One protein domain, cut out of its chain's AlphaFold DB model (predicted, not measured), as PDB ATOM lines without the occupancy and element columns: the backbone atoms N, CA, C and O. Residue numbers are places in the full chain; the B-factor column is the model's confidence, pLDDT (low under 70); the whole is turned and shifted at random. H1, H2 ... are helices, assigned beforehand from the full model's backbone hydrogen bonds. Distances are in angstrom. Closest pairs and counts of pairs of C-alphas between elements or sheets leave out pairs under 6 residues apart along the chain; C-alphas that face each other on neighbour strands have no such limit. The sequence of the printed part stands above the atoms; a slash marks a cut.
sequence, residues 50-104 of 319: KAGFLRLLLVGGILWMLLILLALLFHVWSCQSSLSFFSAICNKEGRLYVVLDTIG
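AT A GLANCE: This is residues 50 to 104 of the 319 residues of an uncharacterized protein of Brassica cretica (UniProt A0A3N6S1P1). One long helix, H1, makes the length of this model, and its residues 50 to 73 stick out free like a handle. Beyond residue 73 the printed part folds back into a small head, where the tiny helix H2 sits at one side of the last residues of H1 and the short helix H3 at the other. The printed part has 55 residues, with three named helices in the order H1, H2, H3 and no named strand; its class is all helix. The whole is extended, with a radius of gyration of the C-alphas of 16.1 A, and spans 49 by 25 by 15 A.

IN THESE COORDINATES: Find C-alpha 50 at (-45.307, -4.993, 12.026); from there H1, residues 50 to 80, runs 44.9 A to C-alpha 80 at (-32.896, -24.762, -26.316). After a tight link of 3 residues, look for H2 at residues 84 to 87, 5.2 A long. A short link of 7 residues leads to H3, residues 95 to 102, 10.6 A long, which ends at C-alpha 102 at (-19.319, -17.514, -20.583).

HOW THE PARTS SIT: Look at residues 78 to 80 of H1: with these alone it touches H2, only at the corner by their link, and the closest C-alphas, those of Ser 78 and Phe 86, are 4.9 A apart. H3 touches no helix but is near H1, with 5 pairs of C-alphas within 10 A. H2 and H3 are apart. In H1 and H3 every O i to N i+4 pair is within hydrogen-bond range; H2 is too short for such a pair, and its one O i to N i+3 pair is not within range.

THE WHOLE: The two C-alphas farthest apart are those of Lys 50 and Ser 84, at 50.2 A. Without residues 50 to 73, the body spans 25 by 15 by 13 A. The printed part has no cut and no long link. The mean pLDDT of the printed part is 72.7, and you will find values under 70 at residues 50 to 51, 79 to 98, 100 to 102 and 104.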
ATOM      1  N   LYS A  50     -46.654  -5.090  12.615       65.75
ATOM      2  CA  LYS A  50     -45.307  -4.993  12.026       65.75
ATOM      3  C   LYS A  50     -44.746  -6.362  11.634       65.75
ATOM      4  O   LYS A  50     -44.179  -6.492  10.553       65.75
ATOM      5  N   ALA A  51     -44.934  -7.386  12.468       65.69
ATOM      6  CA  ALA A  51     -44.506  -8.751  12.164       65.69
ATOM      7  C   ALA A  51     -45.323  -9.380  11.019       65.69
ATOM      8  O   ALA A  51     -44.756 -10.064  10.167       65.69
ATOM      9  N   GLY A  52     -46.633  -9.123  10.965       72.94
ATOM     10  CA  GLY A  52     -47.510  -9.558   9.873       72.94
ATOM     11  C   GLY A  52     -47.180  -8.880   8.543       72.94
ATOM     12  O   GLY A  52     -47.074  -9.553   7.520       72.94
ATOM     13  N   PHE A  53     -46.923  -7.570   8.565       77.31
ATOM     14  CA  PHE A  53     -46.495  -6.808   7.392       77.31
ATOM     15  C   PHE A  53     -45.131  -7.279   6.868       77.31
ATOM     16  O   PHE A  53     -44.965  -7.486   5.669       77.31
ATOM     17  N   LEU A  54     -44.175  -7.550   7.765       79.00
ATOM     18  CA  LEU A  54     -42.863  -8.072   7.381       79.00
ATOM     19  C   LEU A  54     -42.956  -9.483   6.772       79.00
ATOM     20  O   LEU A  54     -42.274  -9.775   5.792       79.00
ATOM     21  N   ARG A  55     -43.841 -10.344   7.295       79.56
ATOM     22  CA  ARG A  55     -44.124 -11.663   6.702       79.56
ATOM     23  C   ARG A  55     -44.776 -11.552   5.325       79.56
ATOM     24  O   ARG A  55     -44.395 -12.299   4.433       79.56
ATOM     25  N   LEU A  56     -45.707 -10.620   5.130       83.75
ATOM     26  CA  LEU A  56     -46.330 -10.365   3.826       83.75
ATOM     27  C   LEU A  56     -45.314  -9.885   2.785       83.75
ATOM     28  O   LEU A  56     -45.327 -10.378   1.661       83.75
ATOM     29  N   LEU A  57     -44.395  -8.993   3.166       85.00
ATOM     30  CA  LEU A  57     -43.307  -8.558   2.285       85.00
ATOM     31  C   LEU A  57     -42.347  -9.702   1.942       85.00
ATOM     32  O   LEU A  57     -41.940  -9.823   0.789       85.00
ATOM     33  N   LEU A  58     -42.019 -10.569   2.906       86.81
ATOM     34  CA  LEU A  58     -41.177 -11.745   2.662       86.81
ATOM     35  C   LEU A  58     -41.853 -12.752   1.725       86.81
ATOM     36  O   LEU A  58     -41.228 -13.208   0.773       86.81
ATOM     37  N   VAL A  59     -43.129 -13.074   1.953       90.44
ATOM     38  CA  VAL A  59     -43.892 -13.988   1.085       90.44
ATOM     39  C   VAL A  59     -44.060 -13.388  -0.311       90.44
ATOM     40  O   VAL A  59     -43.844 -14.085  -1.301       90.44
ATOM     41  N   GLY A  60     -44.365 -12.091  -0.400       90.75
ATOM     42  CA  GLY A  60     -44.421 -11.364  -1.666       90.75
ATOM     43  C   GLY A  60     -43.087 -11.406  -2.408       90.75
ATOM     44  O   GLY A  60     -43.063 -11.735  -3.589       90.75
ATOM     45  N   GLY A  61     -41.974 -11.171  -1.708       91.50
ATOM     46  CA  GLY A  61     -40.627 -11.261  -2.271       91.50
ATOM     47  C   GLY A  61     -40.278 -12.665  -2.770       91.50
ATOM     48  O   GLY A  61     -39.764 -12.803  -3.875       91.50
ATOM     49  N   ILE A  62     -40.611 -13.713  -2.010       91.69
ATOM     50  CA  ILE A  62     -40.390 -15.110  -2.420       91.69
ATOM     51  C   ILE A  62     -41.202 -15.444  -3.675       91.69
ATOM     52  O   ILE A  62     -40.655 -16.015  -4.619       91.69
ATOM     53  N   LEU A  63     -42.482 -15.063  -3.719       93.19
ATOM     54  CA  LEU A  63     -43.332 -15.271  -4.895       93.19
ATOM     55  C   LEU A  63     -42.792 -14.523  -6.120       93.19
ATOM     56  O   LEU A  63     -42.787 -15.071  -7.219       93.19
ATOM     57  N   TRP A  64     -42.287 -13.304  -5.928       90.81
ATOM     58  CA  TRP A  64     -41.703 -12.504  -7.003       90.81
ATOM     59  C   TRP A  64     -40.407 -13.123  -7.541       90.81
ATOM     60  O   TRP A  64     -40.230 -13.244  -8.752       90.81
ATOM     61  N   MET A  65     -39.536 -13.607  -6.651       91.38
ATOM     62  CA  MET A  65     -38.319 -14.332  -7.029       91.38
ATOM     63  C   MET A  65     -38.630 -15.642  -7.761       91.38
ATOM     64  O   MET A  65     -37.948 -15.980  -8.726       91.38
ATOM     65  N   LEU A  66     -39.675 -16.361  -7.345       91.75
ATOM     66  CA  LEU A  66     -40.117 -17.587  -8.009       91.75
ATOM     67  C   LEU A  66     -40.685 -17.303  -9.409       91.75
ATOM     68  O   LEU A  66     -40.425 -18.061 -10.341       91.75
ATOM     69  N   LEU A  67     -41.387 -16.181  -9.582       92.19
ATOM     70  CA  LEU A  67     -41.892 -15.736 -10.882       92.19
ATOM     71  C   LEU A  67     -40.754 -15.338 -11.836       92.19
ATOM     72  O   LEU A  67     -40.779 -15.721 -13.005       92.19
ATOM     73  N   ILE A  68     -39.717 -14.658 -11.332       88.12
ATOM     74  CA  ILE A  68     -38.493 -14.382 -12.104       88.12
ATOM     75  C   ILE A  68     -37.799 -15.684 -12.505       88.12
ATOM     76  O   ILE A  68     -37.403 -15.837 -13.659       88.12
ATOM     77  N   LEU A  69     -37.661 -16.633 -11.575       87.50
ATOM     78  CA  LEU A  69     -37.026 -17.919 -11.853       87.50
ATOM     79  C   LEU A  69     -37.777 -18.683 -12.952       87.50
ATOM     80  O   LEU A  69     -37.148 -19.194 -13.874       87.50
ATOM     81  N   LEU A  70     -39.111 -18.715 -12.893       88.62
ATOM     82  CA  LEU A  70     -39.946 -19.323 -13.932       88.62
ATOM     83  C   LEU A  70     -39.768 -18.633 -15.290       88.62
ATOM     84  O   LEU A  70     -39.633 -19.320 -16.300       88.62
ATOM     85  N   ALA A  71     -39.707 -17.299 -15.323       84.69
ATOM     86  CA  ALA A  71     -39.465 -16.549 -16.555       84.69
ATOM     87  C   ALA A  71     -38.071 -16.832 -17.147       84.69
ATOM     88  O   ALA A  71     -37.936 -17.009 -18.358       84.69
ATOM     89  N   LEU A  72     -37.036 -16.929 -16.306       81.19
ATOM     90  CA  LEU A  72     -35.678 -17.281 -16.732       81.19
ATOM     91  C   LEU A  72     -35.602 -18.719 -17.257       81.19
ATOM     92  O   LEU A  72     -35.022 -18.951 -18.316       81.19
ATOM     93  N   LEU A  73     -36.225 -19.674 -16.561       81.75
ATOM     94  CA  LEU A  73     -36.313 -21.067 -17.006       81.75
ATOM     95  C   LEU A  73     -37.061 -21.178 -18.337       81.75
ATOM     96  O   LEU A  73     -36.608 -21.889 -19.230       81.75
ATOM     97  N   PHE A  74     -38.155 -20.431 -18.502       80.94
ATOM     98  CA  PHE A  74     -38.899 -20.365 -19.758       80.94
ATOM     99  C   PHE A  74     -38.055 -19.782 -20.900       80.94
ATOM    100  O   PHE A  74     -38.087 -20.307 -22.014       80.94
ATOM    101  N   HIS A  75     -37.247 -18.751 -20.633       74.12
ATOM    102  CA  HIS A  75     -36.313 -18.193 -21.613       74.12
ATOM    103  C   HIS A  75     -35.230 -19.192 -22.032       74.12
ATOM    104  O   HIS A  75     -34.998 -19.373 -23.228       74.12
ATOM    105  N   VAL A  76     -34.591 -19.870 -21.074       73.50
ATOM    106  CA  VAL A  76     -33.565 -20.887 -21.357       73.50
ATOM    107  C   VAL A  76     -34.164 -22.050 -22.150       73.50
ATOM    108  O   VAL A  76     -33.603 -22.459 -23.166       73.50
ATOM    109  N   TRP A  77     -35.338 -22.533 -21.739       75.31
ATOM    110  CA  TRP A  77     -36.058 -23.602 -22.429       75.31
ATOM    111  C   TRP A  77     -36.435 -23.210 -23.862       75.31
ATOM    112  O   TRP A  77     -36.200 -23.980 -24.794       75.31
ATOM    113  N   SER A  78     -36.918 -21.981 -24.064       72.12
ATOM    114  CA  SER A  78     -37.235 -21.451 -25.396       72.12
ATOM    115  C   SER A  78     -35.992 -21.388 -26.294       72.12
ATOM    116  O   SER A  78     -36.055 -21.799 -27.451       72.12
ATOM    117  N   CYS A  79     -34.836 -20.976 -25.758       64.25
ATOM    118  CA  CYS A  79     -33.567 -20.948 -26.494       64.25
ATOM    119  C   CYS A  79     -33.011 -22.343 -26.844       64.25
ATOM    120  O   CYS A  79     -32.269 -22.465 -27.820       64.25
ATOM    121  N   GLN A  80     -33.336 -23.381 -26.066       63.66
ATOM    122  CA  GLN A  80     -32.896 -24.762 -26.316       63.66
ATOM    123  C   GLN A  80     -33.874 -25.555 -27.200       63.66
ATOM    124  O   GLN A  80     -33.516 -26.600 -27.744       63.66
ATOM    125  N   SER A  81     -35.108 -25.080 -27.351       65.19
ATOM    126  CA  SER A  81     -36.138 -25.772 -28.120       65.19
ATOM    127  C   SER A  81     -35.864 -25.749 -29.633       65.19
ATOM    128  O   SER A  81     -35.472 -24.736 -30.210       65.19
ATOM    129  N   SER A  82     -36.100 -26.884 -30.296       56.28
ATOM    130  CA  SER A  82     -35.999 -27.044 -31.756       56.28
ATOM    131  C   SER A  82     -37.246 -26.557 -32.511       56.28
ATOM    132  O   SER A  82     -37.300 -26.621 -33.738       56.28
ATOM    133  N   LEU A  83     -38.255 -26.067 -31.788       54.69
ATOM    134  CA  LEU A  83     -39.503 -25.557 -32.345       54.69
ATOM    135  C   LEU A  83     -39.315 -24.097 -32.783       54.69
ATOM    136  O   LEU A  83     -38.986 -23.230 -31.972       54.69
ATOM    137  N   SER A  84     -39.565 -23.811 -34.062       51.19
ATOM    138  CA  SER A  84     -39.349 -22.498 -34.698       51.19
ATOM    139  C   SER A  84     -40.057 -21.330 -33.999       51.19
ATOM    140  O   SER A  84     -39.539 -20.216 -33.983       51.19
ATOM    141  N   PHE A  85     -41.214 -21.581 -33.385       49.47
ATOM    142  CA  PHE A  85     -41.984 -20.567 -32.661       49.47
ATOM    143  C   PHE A  85     -41.280 -20.075 -31.386       49.47
ATOM    144  O   PHE A  85     -41.260 -18.880 -31.105       49.47
ATOM    145  N   PHE A  86     -40.669 -20.986 -30.626       48.31
ATOM    146  CA  PHE A  86     -40.007 -20.657 -29.363       48.31
ATOM    147  C   PHE A  86     -38.561 -20.183 -29.574       48.31
ATOM    148  O   PHE A  86     -38.080 -19.334 -28.821       48.31
ATOM    149  N   SER A  87     -37.892 -20.635 -30.643       53.19
ATOM    150  CA  SER A  87     -36.548 -20.156 -30.993       53.19
ATOM    151  C   SER A  87     -36.535 -18.699 -31.481       53.19
ATOM    152  O   SER A  87     -35.555 -17.996 -31.240       53.19
ATOM    153  N   ALA A  88     -37.632 -18.210 -32.077       56.44
ATOM    154  CA  ALA A  88     -37.785 -16.816 -32.513       56.44
ATOM    155  C   ALA A  88     -37.858 -15.805 -31.350       56.44
ATOM    156  O   ALA A  88     -37.515 -14.637 -31.520       56.44
ATOM    157  N   ILE A  89     -38.275 -16.249 -30.159       59.91
ATOM    158  CA  ILE A  89     -38.337 -15.426 -28.937       59.91
ATOM    159  C   ILE A  89     -36.937 -15.274 -28.304       59.91
ATOM    160  O   ILE A  89     -36.698 -14.380 -27.490       59.91
ATOM    161  N   CYS A  90     -35.978 -16.120 -28.695       62.22
ATOM    162  CA  CYS A  90     -34.607 -16.080 -28.206       62.22
ATOM    163  C   CYS A  90     -33.726 -15.189 -29.095       62.22
ATOM    164  O   CYS A  90     -33.310 -15.583 -30.185       62.22
ATOM    165  N   ASN A  91     -33.371 -14.001 -28.601       62.75
ATOM    166  CA  ASN A  91     -32.332 -13.194 -29.233       62.75
ATOM    167  C   ASN A  91     -30.943 -13.768 -28.893       62.75
ATOM    168  O   ASN A  91     -30.414 -13.525 -27.806       62.75
ATOM    169  N   LYS A  92     -30.350 -14.513 -29.832       58.84
ATOM    170  CA  LYS A  92     -29.010 -15.116 -29.701       58.84
ATOM    171  C   LYS A  92     -27.876 -14.086 -29.576       58.84
ATOM    172  O   LYS A  92     -26.783 -14.451 -29.160       58.84
ATOM    173  N   GLU A  93     -28.137 -12.813 -29.871       56.06
ATOM    174  CA  GLU A  93     -27.188 -11.698 -29.714       56.06
ATOM    175  C   GLU A  93     -27.378 -10.935 -28.386       56.06
ATOM    176  O   GLU A  93     -26.676  -9.965 -28.092       56.06
ATOM    177  N   GLY A  94     -28.337 -11.353 -27.553       62.28
ATOM    178  CA  GLY A  94     -28.607 -10.718 -26.269       62.28
ATOM    179  C   GLY A  94     -27.472 -10.923 -25.261       62.28
ATOM    180  O   GLY A  94     -26.930 -12.019 -25.119       62.28
ATOM    181  N   ARG A  95     -27.172  -9.885 -24.463       61.66
ATOM    182  CA  ARG A  95     -26.155  -9.935 -23.389       61.66
ATOM    183  C   ARG A  95     -26.338 -11.122 -22.431       61.66
ATOM    184  O   ARG A  95     -25.354 -11.645 -21.925       61.66
ATOM    185  N   LEU A  96     -27.579 -11.556 -22.200       62.94
ATOM    186  CA  LEU A  96     -27.896 -12.695 -21.333       62.94
ATOM    187  C   LEU A  96     -27.370 -14.027 -21.897       62.94
ATOM    188  O   LEU A  96     -26.844 -14.835 -21.137       62.94
ATOM    189  N   TYR A  97     -27.464 -14.238 -23.214       64.25
ATOM    190  CA  TYR A  97     -26.969 -15.452 -23.869       64.25
ATOM    191  C   TYR A  97     -25.438 -15.517 -23.816       64.25
ATOM    192  O   TYR A  97     -24.879 -16.551 -23.470       64.25
ATOM    193  N   VAL A  98     -24.768 -14.382 -24.041       63.44
ATOM    194  CA  VAL A  98     -23.304 -14.253 -23.930       63.44
ATOM    195  C   VAL A  98     -22.814 -14.544 -22.507       63.44
ATOM    196  O   VAL A  98     -21.803 -15.220 -22.314       63.44
ATOM    197  N   VAL A  99     -23.539 -14.075 -21.486       72.94
ATOM    198  CA  VAL A  99     -23.214 -14.365 -20.081       72.94
ATOM    199  C   VAL A  99     -23.429 -15.850 -19.762       72.94
ATOM    200  O   VAL A  99     -22.567 -16.459 -19.135       72.94
ATOM    201  N   LEU A 100     -24.521 -16.461 -20.231       67.25
ATOM    202  CA  LEU A 100     -24.775 -17.899 -20.056       67.25
ATOM    203  C   LEU A 100     -23.737 -18.778 -20.776       67.25
ATOM    204  O   LEU A 100     -23.342 -19.814 -20.236       67.25
ATOM    205  N   ASP A 101     -23.268 -18.353 -21.951       64.81
ATOM    206  CA  ASP A 101     -22.182 -18.997 -22.702       64.81
ATOM    207  C   ASP A 101     -20.850 -18.911 -21.943       64.81
ATOM    208  O   ASP A 101     -20.175 -19.921 -21.736       64.81
ATOM    209  N   THR A 102     -20.535 -17.735 -21.389       69.81
ATOM    210  CA  THR A 102     -19.319 -17.514 -20.583       69.81
ATOM    211  C   THR A 102     -19.306 -18.356 -19.299       69.81
ATOM    212  O   THR A 102     -18.250 -18.824 -18.875       69.81
ATOM    213  N   ILE A 103     -20.472 -18.583 -18.681       75.56
ATOM    214  CA  ILE A 103     -20.616 -19.388 -17.454       75.56
ATOM    215  C   ILE A 103     -20.694 -20.902 -17.776       75.56
ATOM    216  O   ILE A 103     -20.651 -21.737 -16.876       75.56
ATOM    217  N   GLY A 104     -20.738 -21.291 -19.057       61.31
ATOM    218  CA  GLY A 104     -20.713 -22.695 -19.484       61.31
ATOM    219  C   GLY A 104     -22.057 -23.421 -19.384       61.31
ATOM    220  O   GLY A 104     -22.084 -24.650 -19.377       61.31
TER     221      GLY A 104